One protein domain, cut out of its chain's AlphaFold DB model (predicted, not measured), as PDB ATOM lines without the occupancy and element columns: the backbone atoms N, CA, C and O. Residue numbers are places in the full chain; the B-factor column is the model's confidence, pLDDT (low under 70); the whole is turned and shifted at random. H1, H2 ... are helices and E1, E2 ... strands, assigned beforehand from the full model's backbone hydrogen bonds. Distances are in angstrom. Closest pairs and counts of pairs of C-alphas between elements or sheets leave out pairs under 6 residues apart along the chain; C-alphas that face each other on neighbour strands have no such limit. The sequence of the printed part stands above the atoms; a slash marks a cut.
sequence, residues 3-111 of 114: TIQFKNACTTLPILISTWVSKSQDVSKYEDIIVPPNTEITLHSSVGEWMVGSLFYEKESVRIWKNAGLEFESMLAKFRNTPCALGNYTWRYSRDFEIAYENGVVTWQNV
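What this domain is: This is residues 3 to 111 of the 114 residues of an uncharacterized protein of viral metagenome (UniProt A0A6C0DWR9). This model is a sandwich, two strongly twisted sheets face to face with their strands nearly aligned: E3, E2, E5, E6, E7 make the one and E4, E1, E9, E8 the other. The one helix, H1, sits off one end of the sandwich, and the turn of the hairpin E2 and E3 reaches to the opposite end. The printed part has 109 residues, with nine named strands and one named helix in the order E1 E2 E3 E4 E5 H1 E6 E7 E8 E9, and its class is mostly strand. The five-strand sheet is antiparallel throughout and the four-strand sheet is mixed. The whole is compact, with a radius of gyration of the C-alphas of 13.7 A and spans of 42 by 31 by 22 A.

Where its parts are: Begin in the larger sheet at C-alpha 15, (225.832, 479.203, 475.363), where E2 starts; it runs through residues 15 to 22, 22.8 A long. E3, residues 28 to 35, returns over 21.8 A. Beyond E2 look for E5, residues 49 to 53, 13.4 A; E6, residues 75 to 80, 15.1 A; and E7, residues 90 to 92, 6.9 A. In the other sheet find E4, residues 40 to 45, 16.4 A; E1, residues 3 to 8, 16.2 A; E9, residues 105 to 110, 16.7 A, ending at C-alpha 110, (226.807, 489.057, 470.268); and E8, residues 97 to 102, 16.6 A. H1, residues 59 to 67, begins at C-alpha 59, (224.902, 478.203, 488.467), and is 12.3 A long.

How they stand to each other: In the larger sheet, look first at the hairpin E2 and E3, antiparallel at 156 degrees, where N 17 and O 33 are 2.8 A apart. E2 and E5 are antiparallel, with N 18 to O 51 at 2.9 A. E5 and E6 follow with N 50 to O 79 at 2.9 A, and the hairpin E6 and E7 with N 91 to O 78 at 2.8 A. In the second sheet, E4 and E1 are antiparallel, with N 6 to O 41 at 2.8 A. E1 and E9 are parallel at 23 degrees, with N 106 to O 5 at 2.8 A. The hairpin E8 and E9 has N 98 to O 109 at 2.8 A. Across the sandwich, the parts that face each other are 10.5 A centre to centre; the closest C-alphas of E2 and E4, Val 21 and Ser 45, are 5.5 A apart. H1 is not on either sheet, only just so for the larger one, with 4 pairs of C-alphas within 10 A. In H1 every O i to N i+4 pair is within hydrogen-bond range.

The domain as a whole: The two C-alphas farthest apart, Gln 25 and Asn 67, are 43.0 A from each other. The printed part has no cut and no long link. The mean pLDDT of the printed part is 90.8, and Cys 10 alone is under 70.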
ATOM      1  N   THR A   3     227.166 466.223 461.109       93.69
ATOM      2  CA  THR A   3     228.217 466.955 461.815       93.69
ATOM      3  C   THR A   3     228.298 468.385 461.305       93.69
ATOM      4  O   THR A   3     228.067 468.629 460.121       93.69
ATOM      5  N   ILE A   4     228.613 469.317 462.200       94.88
ATOM      6  CA  ILE A   4     228.833 470.724 461.869       94.88
ATOM      7  C   ILE A   4     229.901 471.313 462.788       94.88
ATOM      8  O   ILE A   4     230.019 470.895 463.944       94.88
ATOM      9  N   GLN A   5     230.680 472.264 462.274       96.94
ATOM     10  CA  GLN A   5     231.529 473.089 463.128       96.94
ATOM     11  C   GLN A   5     230.685 474.221 463.694       96.94
ATOM     12  O   GLN A   5     229.947 474.883 462.962       96.94
ATOM     13  N   PHE A   6     230.788 474.433 464.996       96.31
ATOM     14  CA  PHE A   6     230.149 475.541 465.675       96.31
ATOM     15  C   PHE A   6     231.204 476.399 466.353       96.31
ATOM     16  O   PHE A   6     232.008 475.903 467.141       96.31
ATOM     17  N   LYS A   7     231.152 477.702 466.097       96.50
ATOM     18  CA  LYS A   7     232.051 478.696 466.661       96.50
ATOM     19  C   LYS A   7     231.268 479.685 467.514       96.50
ATOM     20  O   LYS A   7     230.455 480.448 466.995       96.50
ATOM     21  N   ASN A   8     231.552 479.711 468.814       94.62
ATOM     22  CA  ASN A   8     231.107 480.775 469.711       94.62
ATOM     23  C   ASN A   8     232.083 481.957 469.582       94.62
ATOM     24  O   ASN A   8     233.008 482.104 470.381       94.62
ATOM     25  N   ALA A   9     231.945 482.736 468.511       87.69
ATOM     26  CA  ALA A   9     232.855 483.821 468.176       87.69
ATOM     27  C   ALA A   9     232.483 485.111 468.905       87.69
ATOM     28  O   ALA A   9     231.338 485.550 468.876       87.69
ATOM     29  N   CYS A  10     233.480 485.785 469.478       66.69
ATOM     30  CA  CYS A  10     233.337 487.173 469.918       66.69
ATOM     31  C   CYS A  10     232.224 487.387 470.956       66.69
ATOM     32  O   CYS A  10     231.644 488.467 471.041       66.69
ATOM     33  N   THR A  11     231.936 486.373 471.770       75.25
ATOM     34  CA  THR A  11     231.128 486.539 472.975       75.25
ATOM     35  C   THR A  11     232.025 486.405 474.199       75.25
ATOM     36  O   THR A  11     233.040 485.707 474.185       75.25
ATOM     37  N   THR A  12     231.650 487.079 475.280       86.12
ATOM     38  CA  THR A  12     232.154 486.807 476.635       86.12
ATOM     39  C   THR A  12     231.266 485.793 477.364       86.12
ATOM     40  O   THR A  12     231.438 485.564 478.559       86.12
ATOM     41  N   LEU A  13     230.306 485.185 476.653       90.50
ATOM     42  CA  LEU A  13     229.193 484.441 477.229       90.50
ATOM     43  C   LEU A  13     229.233 482.967 476.806       90.50
ATOM     44  O   LEU A  13     229.419 482.666 475.623       90.50
ATOM     45  N   PRO A  14     229.033 482.026 477.741       92.19
ATOM     46  CA  PRO A  14     228.766 480.646 477.369       92.19
ATOM     47  C   PRO A  14     227.390 480.558 476.700       92.19
ATOM     48  O   PRO A  14     226.519 481.386 476.957       92.19
ATOM     49  N   ILE A  15     227.166 479.536 475.885       92.00
ATOM     50  CA  ILE A  15     225.832 479.203 475.363       92.00
ATOM     51  C   ILE A  15     225.540 477.723 475.568       92.00
ATOM     52  O   ILE A  15     226.464 476.912 475.630       92.00
ATOM     53  N   LEU A  16     224.261 477.369 475.650       95.19
ATOM     54  CA  LEU A  16     223.832 475.982 475.598       95.19
ATOM     55  C   LEU A  16     223.456 475.639 474.162       95.19
ATOM     56  O   LEU A  16     222.645 476.337 473.549       95.19
ATOM     57  N   ILE A  17     224.017 474.557 473.638       96.12
ATOM     58  CA  ILE A  17     223.564 473.957 472.392       96.12
ATOM     59  C   ILE A  17     222.946 472.611 472.686       96.12
ATOM     60  O   ILE A  17     223.569 471.756 473.310       96.12
ATOM     61  N   SER A  18     221.757 472.415 472.145       95.81
ATOM     62  CA  SER A  18     221.002 471.196 472.328       95.81
ATOM     63  C   SER A  18     220.729 470.471 471.019       95.81
ATOM     64  O   SER A  18     220.472 471.105 469.990       95.81
ATOM     65  N   THR A  19     220.739 469.137 471.038       95.44
ATOM     66  CA  THR A  19     220.454 468.311 469.855       95.44
ATOM     67  C   THR A  19     219.971 466.902 470.199       95.44
ATOM     68  O   THR A  19     220.073 466.446 471.332       95.44
ATOM     69  N   TRP A  20     219.456 466.185 469.199       94.12
ATOM     70  CA  TRP A  20     219.043 464.789 469.322       94.12
ATOM     71  C   TRP A  20     220.143 463.827 468.879       94.12
ATOM     72  O   TRP A  20     220.677 463.936 467.769       94.12
ATOM     73  N   VAL A  21     220.411 462.819 469.709       92.50
ATOM     74  CA  VAL A  21     221.354 461.731 469.432       92.50
ATOM     75  C   VAL A  21     220.655 460.382 469.603       92.50
ATOM     76  O   VAL A  21     220.205 460.029 470.695       92.50
ATOM     77  N   SER A  22     220.581 459.610 468.518       91.81
ATOM     78  CA  SER A  22     220.069 458.239 468.509       91.81
ATOM     79  C   SER A  22     221.010 457.340 469.306       91.81
ATOM     80  O   SER A  22     222.224 457.358 469.098       91.81
ATOM     81  N   LYS A  23     220.459 456.544 470.225       86.88
ATOM     82  CA  LYS A  23     221.191 455.513 470.976       86.88
ATOM     83  C   LYS A  23     220.921 454.114 470.438       86.88
ATOM     84  O   LYS A  23     221.838 453.301 470.392       86.88
ATOM     85  N   SER A  24     219.685 453.849 470.028       86.12
ATOM     86  CA  SER A  24     219.251 452.606 469.385       86.12
ATOM     87  C   SER A  24     218.173 452.908 468.336       86.12
ATOM     88  O   SER A  24     217.919 454.077 468.045       86.12
ATOM     89  N   GLN A  25     217.567 451.864 467.759       80.19
ATOM     90  CA  GLN A  25     216.510 451.978 466.749       80.19
ATOM     91  C   GLN A  25     215.277 452.745 467.258       80.19
ATOM     92  O   GLN A  25     214.715 453.538 466.511       80.19
ATOM     93  N   ASP A  26     214.924 452.570 468.534       87.06
ATOM     94  CA  ASP A  26     213.708 453.152 469.123       87.06
ATOM     95  C   ASP A  26     214.000 454.203 470.204       87.06
ATOM     96  O   ASP A  26     213.091 454.871 470.695       87.06
ATOM     97  N   VAL A  27     215.270 454.364 470.599       85.31
ATOM     98  CA  VAL A  27     215.667 455.271 471.683       85.31
ATOM     99  C   VAL A  27     216.586 456.360 471.153       85.31
ATOM    100  O   VAL A  27     217.714 456.106 470.723       85.31
ATOM    101  N   SER A  28     216.120 457.600 471.269       88.50
ATOM    102  CA  SER A  28     216.924 458.811 471.116       88.50
ATOM    103  C   SER A  28     216.999 459.548 472.444       88.50
ATOM    104  O   SER A  28     216.086 459.462 473.263       88.50
ATOM    105  N   LYS A  29     218.084 460.290 472.656       92.19
ATOM    106  CA  LYS A  29     218.196 461.212 473.783       92.19
ATOM    107  C   LYS A  29     218.493 462.621 473.301       92.19
ATOM    108  O   LYS A  29     219.108 462.816 472.252       92.19
ATOM    109  N   TYR A  30     218.068 463.572 474.108       91.06
ATOM    110  CA  TYR A  30     218.461 464.959 473.985       91.06
ATOM    111  C   TYR A  30     219.831 465.141 474.655       91.06
ATOM    112  O   TYR A  30     220.068 464.592 475.734       91.06
ATOM    113  N   GLU A  31     220.754 465.826 473.990       93.31
ATOM    114  CA  GLU A  31     222.066 466.183 474.528       93.31
ATOM    115  C   GLU A  31     222.211 467.694 474.572       93.31
ATOM    116  O   GLU A  31     221.977 468.360 473.564       93.31
ATOM    117  N   ASP A  32     222.651 468.189 475.727       94.62
ATOM    118  CA  ASP A  32     222.969 469.586 475.970       94.62
ATOM    119  C   ASP A  32     224.472 469.754 476.160       94.62
ATOM    120  O   ASP A  32     225.113 469.015 476.912       94.62
ATOM    121  N   ILE A  33     225.034 470.732 475.465       94.31
ATOM    122  CA  ILE A  33     226.463 471.007 475.426       94.31
ATOM    123  C   ILE A  33     226.645 472.484 475.734       94.31
ATOM    124  O   ILE A  33     226.151 473.347 475.008       94.31
ATOM    125  N   ILE A  34     227.371 472.783 476.807       93.94
ATOM    126  CA  ILE A  34     227.778 474.153 477.100       93.94
ATOM    127  C   ILE A  34     229.008 474.459 476.256       93.94
ATOM    128  O   ILE A  34     230.023 473.770 476.355       93.94
ATOM    129  N   VAL A  35     228.909 475.485 475.416       94.06
ATOM    130  CA  VAL A  35     230.001 475.944 474.557       94.06
ATOM    131  C   VAL A  35     230.619 477.186 475.184       94.06
ATOM    132  O   VAL A  35     229.955 478.229 475.239       94.06
ATOM    133  N   PRO A  36     231.871 477.111 475.670       92.44
ATOM    134  CA  PRO A  36     232.507 478.252 476.305       92.44
ATOM    135  C   PRO A  36     232.715 479.429 475.336       92.44
ATOM    136  O   PRO A  36     232.731 479.239 474.113       92.44
ATOM    137  N   PRO A  37     232.911 480.646 475.864       91.94
ATOM    138  CA  PRO A  37     233.259 481.817 475.064       91.94
ATOM    139  C   PRO A  37     234.506 481.585 474.201       91.94
ATOM    140  O   PRO A  37     235.474 480.987 474.668       91.94
ATOM    141  N   ASN A  38     234.517 482.115 472.974       91.44
ATOM    142  CA  ASN A  38     235.671 482.089 472.060       91.44
ATOM    143  C   ASN A  38     236.212 480.682 471.760       91.44
ATOM    144  O   ASN A  38     237.414 480.499 471.561       91.44
ATOM    145  N   THR A  39     235.322 479.692 471.716       94.50
ATOM    146  CA  THR A  39     235.664 478.314 471.355       94.50
ATOM    147  C   THR A  39     235.036 477.904 470.034       94.50
ATOM    148  O   THR A  39     234.027 478.458 469.588       94.50
ATOM    149  N   GLU A  40     235.651 476.907 469.410       95.50
ATOM    150  CA  GLU A  40     235.118 476.198 468.258       95.50
ATOM    151  C   GLU A  40     235.033 474.717 468.608       95.50
ATOM    152  O   GLU A  40     235.974 474.149 469.168       95.50
ATOM    153  N   ILE A  41     233.886 474.106 468.327       96.06
ATOM    154  CA  ILE A  41     233.625 472.704 468.622       96.06
ATOM    155  C   ILE A  41     232.948 472.021 467.439       96.06
ATOM    156  O   ILE A  41     232.165 472.617 466.700       96.06
ATOM    157  N   THR A  42     233.198 470.724 467.311       96.06
ATOM    158  CA  THR A  42     232.477 469.869 466.375       96.06
ATOM    159  C   THR A  42     231.268 469.263 467.071       96.06
ATOM    160  O   THR A  42     231.396 468.598 468.097       96.06
ATOM    161  N   LEU A  43     230.088 469.477 466.499       95.12
ATOM    162  CA  LEU A  43     228.831 468.967 467.030       95.12
ATOM    163  C   LEU A  43     228.305 467.815 466.189       95.12
ATOM    164  O   LEU A  43     228.430 467.811 464.963       95.12
ATOM    165  N   HIS A  44     227.643 466.870 466.851       94.12
ATOM    166  CA  HIS A  44     227.022 465.715 466.214       94.12
ATOM    167  C   HIS A  44     225.521 465.706 466.483       94.12
ATOM    168  O   HIS A  44     225.083 465.990 467.590       94.12
ATOM    169  N   SER A  45     224.733 465.365 465.466       94.81
ATOM    170  CA  SER A  45     223.283 465.218 465.576       94.81
ATOM    171  C   SER A  45     222.808 464.037 464.747       94.81
ATOM    172  O   SER A  45     223.315 463.767 463.658       94.81
ATOM    173  N   SER A  46     221.798 463.325 465.232       94.50
ATOM    174  CA  SER A  46     221.137 462.276 464.450       94.50
ATOM    175  C   SER A  46     220.117 462.830 463.461       94.50
ATOM    176  O   SER A  46     219.856 462.189 462.449       94.50
ATOM    177  N   VAL A  47     219.600 464.034 463.715       92.69
ATOM    178  CA  VAL A  47     218.571 464.691 462.888       92.69
ATOM    179  C   VAL A  47     219.099 465.897 462.108       92.69
ATOM    180  O   VAL A  47     218.393 466.436 461.261       92.69
ATOM    181  N   GLY A  48     220.340 466.319 462.371       94.50
ATOM    182  CA  GLY A  48     220.946 467.457 461.679       94.50
ATOM    183  C   GLY A  48     220.379 468.811 462.101       94.50
ATOM    184  O   GLY A  48     220.396 469.761 461.319       94.50
ATOM    185  N   GLU A  49     219.848 468.894 463.322       95.12
ATOM    186  CA  GLU A  49     219.300 470.117 463.899       95.12
ATOM    187  C   GLU A  49     219.901 470.382 465.276       95.12
ATOM    188  O   GLU A  49     220.085 469.459 466.075       95.12
ATOM    189  N   TRP A  50     220.151 471.654 465.560       96.38
ATOM    190  CA  TRP A  50     220.650 472.133 466.841       96.38
ATOM    191  C   TRP A  50     219.892 473.389 467.258       96.38
ATOM    192  O   TRP A  50     219.512 474.209 466.417       96.38
ATOM    193  N   MET A  51     219.684 473.539 468.560       95.88
ATOM    194  CA  MET A  51     219.047 474.710 469.159       95.88
ATOM    195  C   MET A  51     220.045 475.399 470.076       95.88
ATOM    196  O   MET A  51     220.742 474.733 470.832       95.88
ATOM    197  N   VAL A  52     220.113 476.723 469.992       94.81
ATOM    198  CA  VAL A  52     220.910 477.560 470.889       94.81
ATOM    199  C   VAL A  52     219.971 478.148 471.929       94.81
ATOM    200  O   VAL A  52     218.950 478.743 471.574       94.81
ATOM    201  N   GLY A  53     220.318 478.005 473.201       93.81
ATOM    202  CA  GLY A  53     219.521 478.515 474.306       93.81
ATOM    203  C   GLY A  53     220.362 479.026 475.467       93.81
ATOM    204  O   GLY A  53     221.575 478.818 475.531       93.81
ATOM    205  N   SER A  54     219.677 479.681 476.402       91.00
ATOM    206  CA  SER A  54     220.240 480.135 477.674       91.00
ATOM    207  C   SER A  54     219.750 479.312 478.873       91.00
ATOM    208  O   SER A  54     219.863 479.770 480.002       91.00
ATOM    209  N   LEU A  55     219.217 478.099 478.674       89.44
ATOM    210  CA  LEU A  55     218.742 477.218 479.757       89.44
ATOM    211  C   LEU A  55     219.902 476.446 480.419       89.44
ATOM    212  O   LEU A  55     220.061 475.242 480.249       89.44
ATOM    213  N   PHE A  56     220.760 477.141 481.159       89.75
ATOM    214  CA  PHE A  56     221.899 476.505 481.827       89.75
ATOM    215  C   PHE A  56     221.490 475.740 483.088       89.75
ATOM    216  O   PHE A  56     220.770 476.259 483.938       89.75
ATOM    217  N   TYR A  57     222.056 474.544 483.264       86.19
ATOM    218  CA  TYR A  57     221.940 473.774 484.509       86.19
ATOM    219  C   TYR A  57     222.977 474.191 485.565       86.19
ATOM    220  O   TYR A  57     222.791 473.952 486.759       86.19
ATOM    221  N   GLU A  58     224.082 474.812 485.145       88.00
ATOM    222  CA  GLU A  58     225.163 475.233 486.035       88.00
ATOM    223  C   GLU A  58     224.980 476.675 486.521       88.00
ATOM    224  O   GLU A  58     224.753 477.598 485.740       88.00
ATOM    225  N   LYS A  59     225.131 476.891 487.834       89.12
ATOM    226  CA  LYS A  59     224.902 478.203 488.467       89.12
ATOM    227  C   LYS A  59     225.781 479.318 487.897       89.12
ATOM    228  O   LYS A  59     225.352 480.469 487.880       89.12
ATOM    229  N   GLU A  60     226.992 478.991 487.458       90.50
ATOM    230  CA  GLU A  60     227.943 479.989 486.972       90.50
ATOM    231  C   GLU A  60     227.512 480.585 485.628       90.50
ATOM    232  O   GLU A  60     227.455 481.806 485.497       90.50
ATOM    233  N   SER A  61     227.087 479.758 484.671       90.50
ATOM    234  CA  SER A  61     226.564 480.252 483.391       90.50
ATOM    235  C   SER A  61     225.285 481.074 483.568       90.50
ATOM    236  O   SER A  61     225.154 482.134 482.956       90.50
ATOM    237  N   VAL A  62     224.390 480.678 484.486       90.38
ATOM    238  CA  VAL A  62     223.219 481.501 484.855       90.38
ATOM    239  C   VAL A  62     223.650 482.879 485.369       90.38
ATOM    240  O   VAL A  62     223.080 483.899 484.982       90.38
ATOM    241  N   ARG A  63     224.656 482.922 486.251       90.81
ATOM    242  CA  ARG A  63     225.174 484.165 486.838       90.81
ATOM    243  C   ARG A  63     225.772 485.081 485.772       90.81
ATOM    244  O   ARG A  63     225.471 486.271 485.776       90.81
ATOM    245  N   ILE A  64     226.578 484.532 484.863       90.00
ATOM    246  CA  ILE A  64     227.204 485.274 483.760       90.00
ATOM    247  C   ILE A  64     226.138 485.944 482.881       90.00
ATOM    248  O   ILE A  64     226.235 487.140 482.613       90.00
ATOM    249  N   TRP A  65     225.084 485.214 482.508       89.94
ATOM    250  CA  TRP A  65     223.990 485.746 481.686       89.94
ATOM    251  C   TRP A  65     223.188 486.840 482.385       89.94
ATOM    252  O   TRP A  65     222.959 487.904 481.810       89.94
ATOM    253  N   LYS A  66     222.818 486.616 483.650       88.56
ATOM    254  CA  LYS A  66     222.091 487.616 484.441       88.56
ATOM    255  C   LYS A  66     222.896 488.901 484.625       88.56
ATOM    256  O   LYS A  66     222.335 489.986 484.518       88.56
ATOM    257  N   ASN A  67     224.204 488.791 484.859       90.56
ATOM    258  CA  ASN A  67     225.084 489.953 484.998       90.56
ATOM    259  C   ASN A  67     225.231 490.750 483.694       90.56
ATOM    260  O   ASN A  67     225.472 491.952 483.750       90.56
ATOM    261  N   ALA A  68     225.069 490.100 482.540       87.94
ATOM    262  CA  ALA A  68     225.056 490.757 481.237       87.94
ATOM    263  C   ALA A  68     223.700 491.411 480.897       87.94
ATOM    264  O   ALA A  68     223.562 491.997 479.829       87.94
ATOM    265  N   GLY A  69     222.697 491.312 481.780       88.62
ATOM    266  CA  GLY A  69     221.360 491.873 481.559       88.62
ATOM    267  C   GLY A  69     220.520 491.103 480.536       88.62
ATOM    268  O   GLY A  69     219.547 491.646 480.022       88.62
ATOM    269  N   LEU A  70     220.893 489.857 480.233       86.94
ATOM    270  CA  LEU A  70     220.248 489.045 479.206       86.94
ATOM    271  C   LEU A  70     219.143 488.152 479.770       86.94
ATOM    272  O   LEU A  70     219.172 487.738 480.933       86.94
ATOM    273  N   GLU A  71     218.188 487.815 478.905       80.44
ATOM    274  CA  GLU A  71     217.106 486.888 479.224       80.44
ATOM    275  C   GLU A  71     217.634 485.452 479.416       80.44
ATOM    276  O   GLU A  71     218.471 484.945 478.659       80.44
ATOM    277  N   PHE A  72     217.145 484.796 480.467       80.81
ATOM    278  CA  PHE A  72     217.513 483.438 480.861       80.81
ATOM    279  C   PHE A  72     216.354 482.476 480.561       80.81
ATOM    280  O   PHE A  72     215.199 482.885 480.609       80.81
ATOM    281  N   GLU A  73     216.669 481.204 480.297       85.88
ATOM    282  CA  GLU A  73     215.701 480.157 479.898       85.88
ATOM    283  C   GLU A  73     215.014 480.396 478.544       85.88
ATOM    284  O   GLU A  73     213.933 479.870 478.282       85.88
ATOM    285  N   SER A  74     215.661 481.136 477.644       87.38
ATOM    286  CA  SER A  74     215.093 481.482 476.339       87.38
ATOM    287  C   SER A  74     215.742 480.672 475.215       87.38
ATOM    288  O   SER A  74     216.943 480.374 475.234       87.38
ATOM    289  N   MET A  75     214.953 480.336 474.193       92.06
ATOM    290  CA  MET A  75     215.480 479.854 472.916       92.06
ATOM    291  C   MET A  75     215.976 481.050 472.106       92.06
ATOM    292  O   MET A  75     215.232 481.996 471.864       92.06
ATOM    293  N   LEU A  76     217.229 481.002 471.664       93.88
ATOM    294  CA  LEU A  76     217.888 482.151 471.046       93.88
ATOM    295  C   LEU A  76     218.031 481.995 469.535       93.88
ATOM    296  O   LEU A  76     217.874 482.966 468.792       93.88
ATOM    297  N   ALA A  77     218.317 480.776 469.081       94.31
ATOM    298  CA  ALA A  77     218.478 480.454 467.671       94.31
ATOM    299  C   ALA A  77     218.300 478.955 467.400       94.31
ATOM    300  O   ALA A  77     218.297 478.124 468.308       94.31
ATOM    301  N   LYS A  78     218.197 478.613 466.117       94.94
ATOM    302  CA  LYS A  78     218.233 477.246 465.592       94.94
ATOM    303  C   LYS A  78     219.164 477.200 464.384       94.94
ATOM    304  O   LYS A  78     219.186 478.140 463.592       94.94
ATOM    305  N   PHE A  79     219.896 476.108 464.203       94.88
ATOM    306  CA  PHE A  79     220.694 475.881 462.998       94.88
ATOM    307  C   PHE A  79     220.685 474.417 462.567       94.88
ATOM    308  O   PHE A  79     220.321 473.520 463.332       94.88
ATOM    309  N   ARG A  80     221.027 474.180 461.300       94.50
ATOM    310  CA  ARG A  80     220.954 472.867 460.655       94.50
ATOM    311  C   ARG A  80     222.136 472.640 459.724       94.50
ATOM    312  O   ARG A  80     222.731 473.588 459.226       94.50
ATOM    313  N   ASN A  81     222.445 471.375 459.451       92.75
ATOM    314  CA  ASN A  81     223.472 471.009 458.468       92.75
ATOM    315  C   ASN A  81     222.917 470.951 457.038       92.75
ATOM    316  O   ASN A  81     223.686 470.949 456.083       92.75
ATOM    317  N   THR A  82     221.595 470.883 456.899       91.75
ATOM    318  CA  THR A  82     220.873 470.978 455.631       91.75
ATOM    319  C   THR A  82     219.868 472.121 455.710       91.75
ATOM    320  O   THR A  82     219.223 472.278 456.755       91.75
ATOM    321  N   PRO A  83     219.675 472.889 454.629       88.75
ATOM    322  CA  PRO A  83     218.744 474.000 454.651       88.75
ATOM    323  C   PRO A  83     217.310 473.466 454.710       88.75
ATOM    324  O   PRO A  83     217.017 472.384 454.203       88.75
ATOM    325  N   CYS A  84     216.396 474.222 455.312       75.12
ATOM    326  CA  CYS A  84     214.971 473.875 455.271       75.12
ATOM    327  C   CYS A  84     214.355 474.113 453.880       75.12
ATOM    328  O   CYS A  84     213.815 473.209 453.255       75.12
ATOM    329  N   ALA A  85     214.407 475.367 453.443       75.94
ATOM    330  CA  ALA A  85     213.729 476.000 452.333       75.94
ATOM    331  C   ALA A  85     214.487 477.305 452.051       75.94
ATOM    332  O   ALA A  85     214.976 477.960 452.975       75.94
ATOM    333  N   LEU A  86     214.601 477.670 450.773       81.12
ATOM    334  CA  LEU A  86     215.271 478.902 450.331       81.12
ATOM    335  C   LEU A  86     216.739 479.034 450.786       81.12
ATOM    336  O   LEU A  86     217.248 480.140 450.911       81.12
ATOM    337  N   GLY A  87     217.429 477.916 451.035       84.31
ATOM    338  CA  GLY A  87     218.857 477.923 451.374       84.31
ATOM    339  C   GLY A  87     219.192 478.413 452.787       84.31
ATOM    340  O   GLY A  87     220.365 478.602 453.081       84.31
ATOM    341  N   ASN A  88     218.202 478.587 453.668       88.88
ATOM    342  CA  ASN A  88     218.443 479.041 455.037       88.88
ATOM    343  C   ASN A  88     218.888 477.883 455.944       88.88
ATOM    344  O   ASN A  88     218.158 476.904 456.126       88.88
ATOM    345  N   TYR A  89     220.079 478.022 456.527       94.62
ATOM    346  CA  TYR A  89     220.673 477.059 457.464       94.62
ATOM    347  C   TYR A  89     220.534 477.482 458.930       94.62
ATOM    348  O   TYR A  89     220.686 476.647 459.823       94.62
ATOM    349  N   THR A  90     220.248 478.760 459.192       94.25
ATOM    350  CA  THR A  90     220.165 479.335 460.538       94.25
ATOM    351  C   THR A  90     218.900 480.174 460.694       94.25
ATOM    352  O   THR A  90     218.373 480.733 459.733       94.25
ATOM    353  N   TRP A  91     218.403 480.247 461.926       92.81
ATOM    354  CA  TRP A  91     217.303 481.107 462.338       92.81
ATOM    355  C   TRP A  91     217.624 481.721 463.676       92.81
ATOM    356  O   TRP A  91     218.140 481.057 464.576       92.81
ATOM    357  N   ARG A  92     217.228 482.975 463.811       92.19
ATOM    358  CA  ARG A  92     217.429 483.759 465.008       92.19
ATOM    359  C   ARG A  92     216.092 484.149 465.620       92.19
ATOM    360  O   ARG A  92     215.191 484.577 464.904       92.19
ATOM    361  N   TYR A  93     216.012 484.043 466.941       91.06
ATOM    362  CA  TYR A  93     214.861 484.466 467.736       91.06
ATOM    363  C   TYR A  93     215.195 485.646 468.661       91.06
ATOM    364  O   TYR A  93     214.359 486.527 468.841       91.06
ATOM    365  N   SER A  94     216.417 485.703 469.203       88.25
ATOM    366  CA  SER A  94     216.885 486.829 470.026       88.25
ATOM    367  C   SER A  94     217.390 487.992 469.168       88.25
ATOM    368  O   SER A  94     217.946 487.776 468.097       88.25
ATOM    369  N   ARG A  95     217.230 489.233 469.643       87.56
ATOM    370  CA  ARG A  95     217.805 490.420 468.986       87.56
ATOM    371  C   ARG A  95     219.265 490.672 469.355       87.56
ATOM    372  O   ARG A  95     219.945 491.375 468.612       87.56
ATOM    373  N   ASP A  96     219.730 490.086 470.455       87.56
ATOM    374  CA  ASP A  96     221.019 490.419 471.067       87.56
ATOM    375  C   ASP A  96     222.198 489.682 470.427       87.56
ATOM    376  O   ASP A  96     223.357 490.027 470.640       87.56
ATOM    377  N   PHE A  97     221.908 488.677 469.603       90.06
ATOM    378  CA  PHE A  97     222.909 487.824 468.974       90.06
ATOM    379  C   PHE A  97     222.723 487.743 467.463       90.06
ATOM    380  O   PHE A  97     221.652 488.056 466.962       90.06
ATOM    381  N   GLU A  98     223.751 487.326 466.737       91.75
ATOM    382  CA  GLU A  98     223.669 486.929 465.333       91.75
ATOM    383  C   GLU A  98     224.139 485.482 465.183       91.75
ATOM    384  O   GLU A  98     225.003 485.001 465.922       91.75
ATOM    385  N   ILE A  99     223.569 484.800 464.189       93.44
ATOM    386  CA  ILE A  99     223.962 483.445 463.814       93.44
ATOM    387  C   ILE A  99     224.087 483.327 462.295       93.44
ATOM    388  O   ILE A  99     223.125 483.526 461.553       93.44
ATOM    389  N   ALA A 100     225.276 482.963 461.830       94.00
ATOM    390  CA  ALA A 100     225.588 482.827 460.412       94.00
ATOM    391  C   ALA A 100     226.046 481.405 460.088       94.00
ATOM    392  O   ALA A 100     226.645 480.738 460.930       94.00
ATOM    393  N   TYR A 101     225.776 480.955 458.864       94.50
ATOM    394  CA  TYR A 101     226.319 479.715 458.316       94.50
ATOM    395  C   TYR A 101     227.128 480.026 457.064       94.50
ATOM    396  O   TYR A 101     226.599 480.597 456.111       94.50
ATOM    397  N   GLU A 102     228.389 479.611 457.060       93.94
ATOM    398  CA  GLU A 102     229.286 479.770 455.924       93.94
ATOM    399  C   GLU A 102     230.212 478.554 455.827       93.94
ATOM    400  O   GLU A 102     230.844 478.164 456.807       93.94
ATOM    401  N   ASN A 103     230.276 477.928 454.647       91.75
ATOM    402  CA  ASN A 103     231.201 476.828 454.343       91.75
ATOM    403  C   ASN A 103     231.225 475.688 455.386       91.75
ATOM    404  O   ASN A 103     232.281 475.145 455.703       91.75
ATOM    405  N   GLY A 104     230.063 475.309 455.930       90.81
ATOM    406  CA  GLY A 104     229.965 474.231 456.924       90.81
ATOM    407  C   GLY A 104     230.243 474.649 458.370       90.81
ATOM    408  O   GLY A 104     230.207 473.794 459.258       90.81
ATOM    409  N   VAL A 105     230.476 475.939 458.616       95.75
ATOM    410  CA  VAL A 105     230.712 476.509 459.944       95.75
ATOM    411  C   VAL A 105     229.534 477.390 460.338       95.75
ATOM    412  O   VAL A 105     229.143 478.297 459.604       95.75
ATOM    413  N   VAL A 106     228.979 477.137 461.521       95.94
ATOM    414  CA  VAL A 106     228.018 478.032 462.167       95.94
ATOM    415  C   VAL A 106     228.769 478.942 463.116       95.94
ATOM    416  O   VAL A 106     229.458 478.464 464.012       95.94
ATOM    417  N   THR A 107     228.615 480.249 462.939       95.81
ATOM    418  CA  THR A 107     229.215 481.253 463.817       95.81
ATOM    419  C   THR A 107     228.128 481.960 464.607       95.81
ATOM    420  O   THR A 107     227.170 482.472 464.032       95.81
ATOM    421  N   TRP A 108     228.299 481.984 465.922       94.12
ATOM    422  CA  TRP A 108     227.472 482.707 466.877       94.12
ATOM    423  C   TRP A 108     228.247 483.883 467.446       94.12
ATOM    424  O   TRP A 108     229.396 483.697 467.834       94.12
ATOM    425  N   GLN A 109     227.620 485.056 467.522       90.81
ATOM    426  CA  GLN A 109     228.238 486.272 468.056       90.81
ATOM    427  C   GLN A 109     227.207 487.184 468.725       90.81
ATOM    428  O   GLN A 109     226.026 487.145 468.387       90.81
ATOM    429  N   ASN A 110     227.645 488.022 469.662       85.00
ATOM    430  CA  ASN A 110     226.807 489.057 470.268       85.00
ATOM    431  C   ASN A 110     226.798 490.300 469.353       85.00
ATOM    432  O   ASN A 110     227.853 490.701 468.862       85.00
ATOM    433  N   VAL A 111     225.624 490.882 469.090       79.06
ATOM    434  CA  VAL A 111     225.471 492.096 468.253       79.06
ATOM    435  C   VAL A 111     225.453 493.363 469.097       79.06
ATOM    436  O   VAL A 111     225.795 494.444 468.619       79.06
TER     437      VAL A 111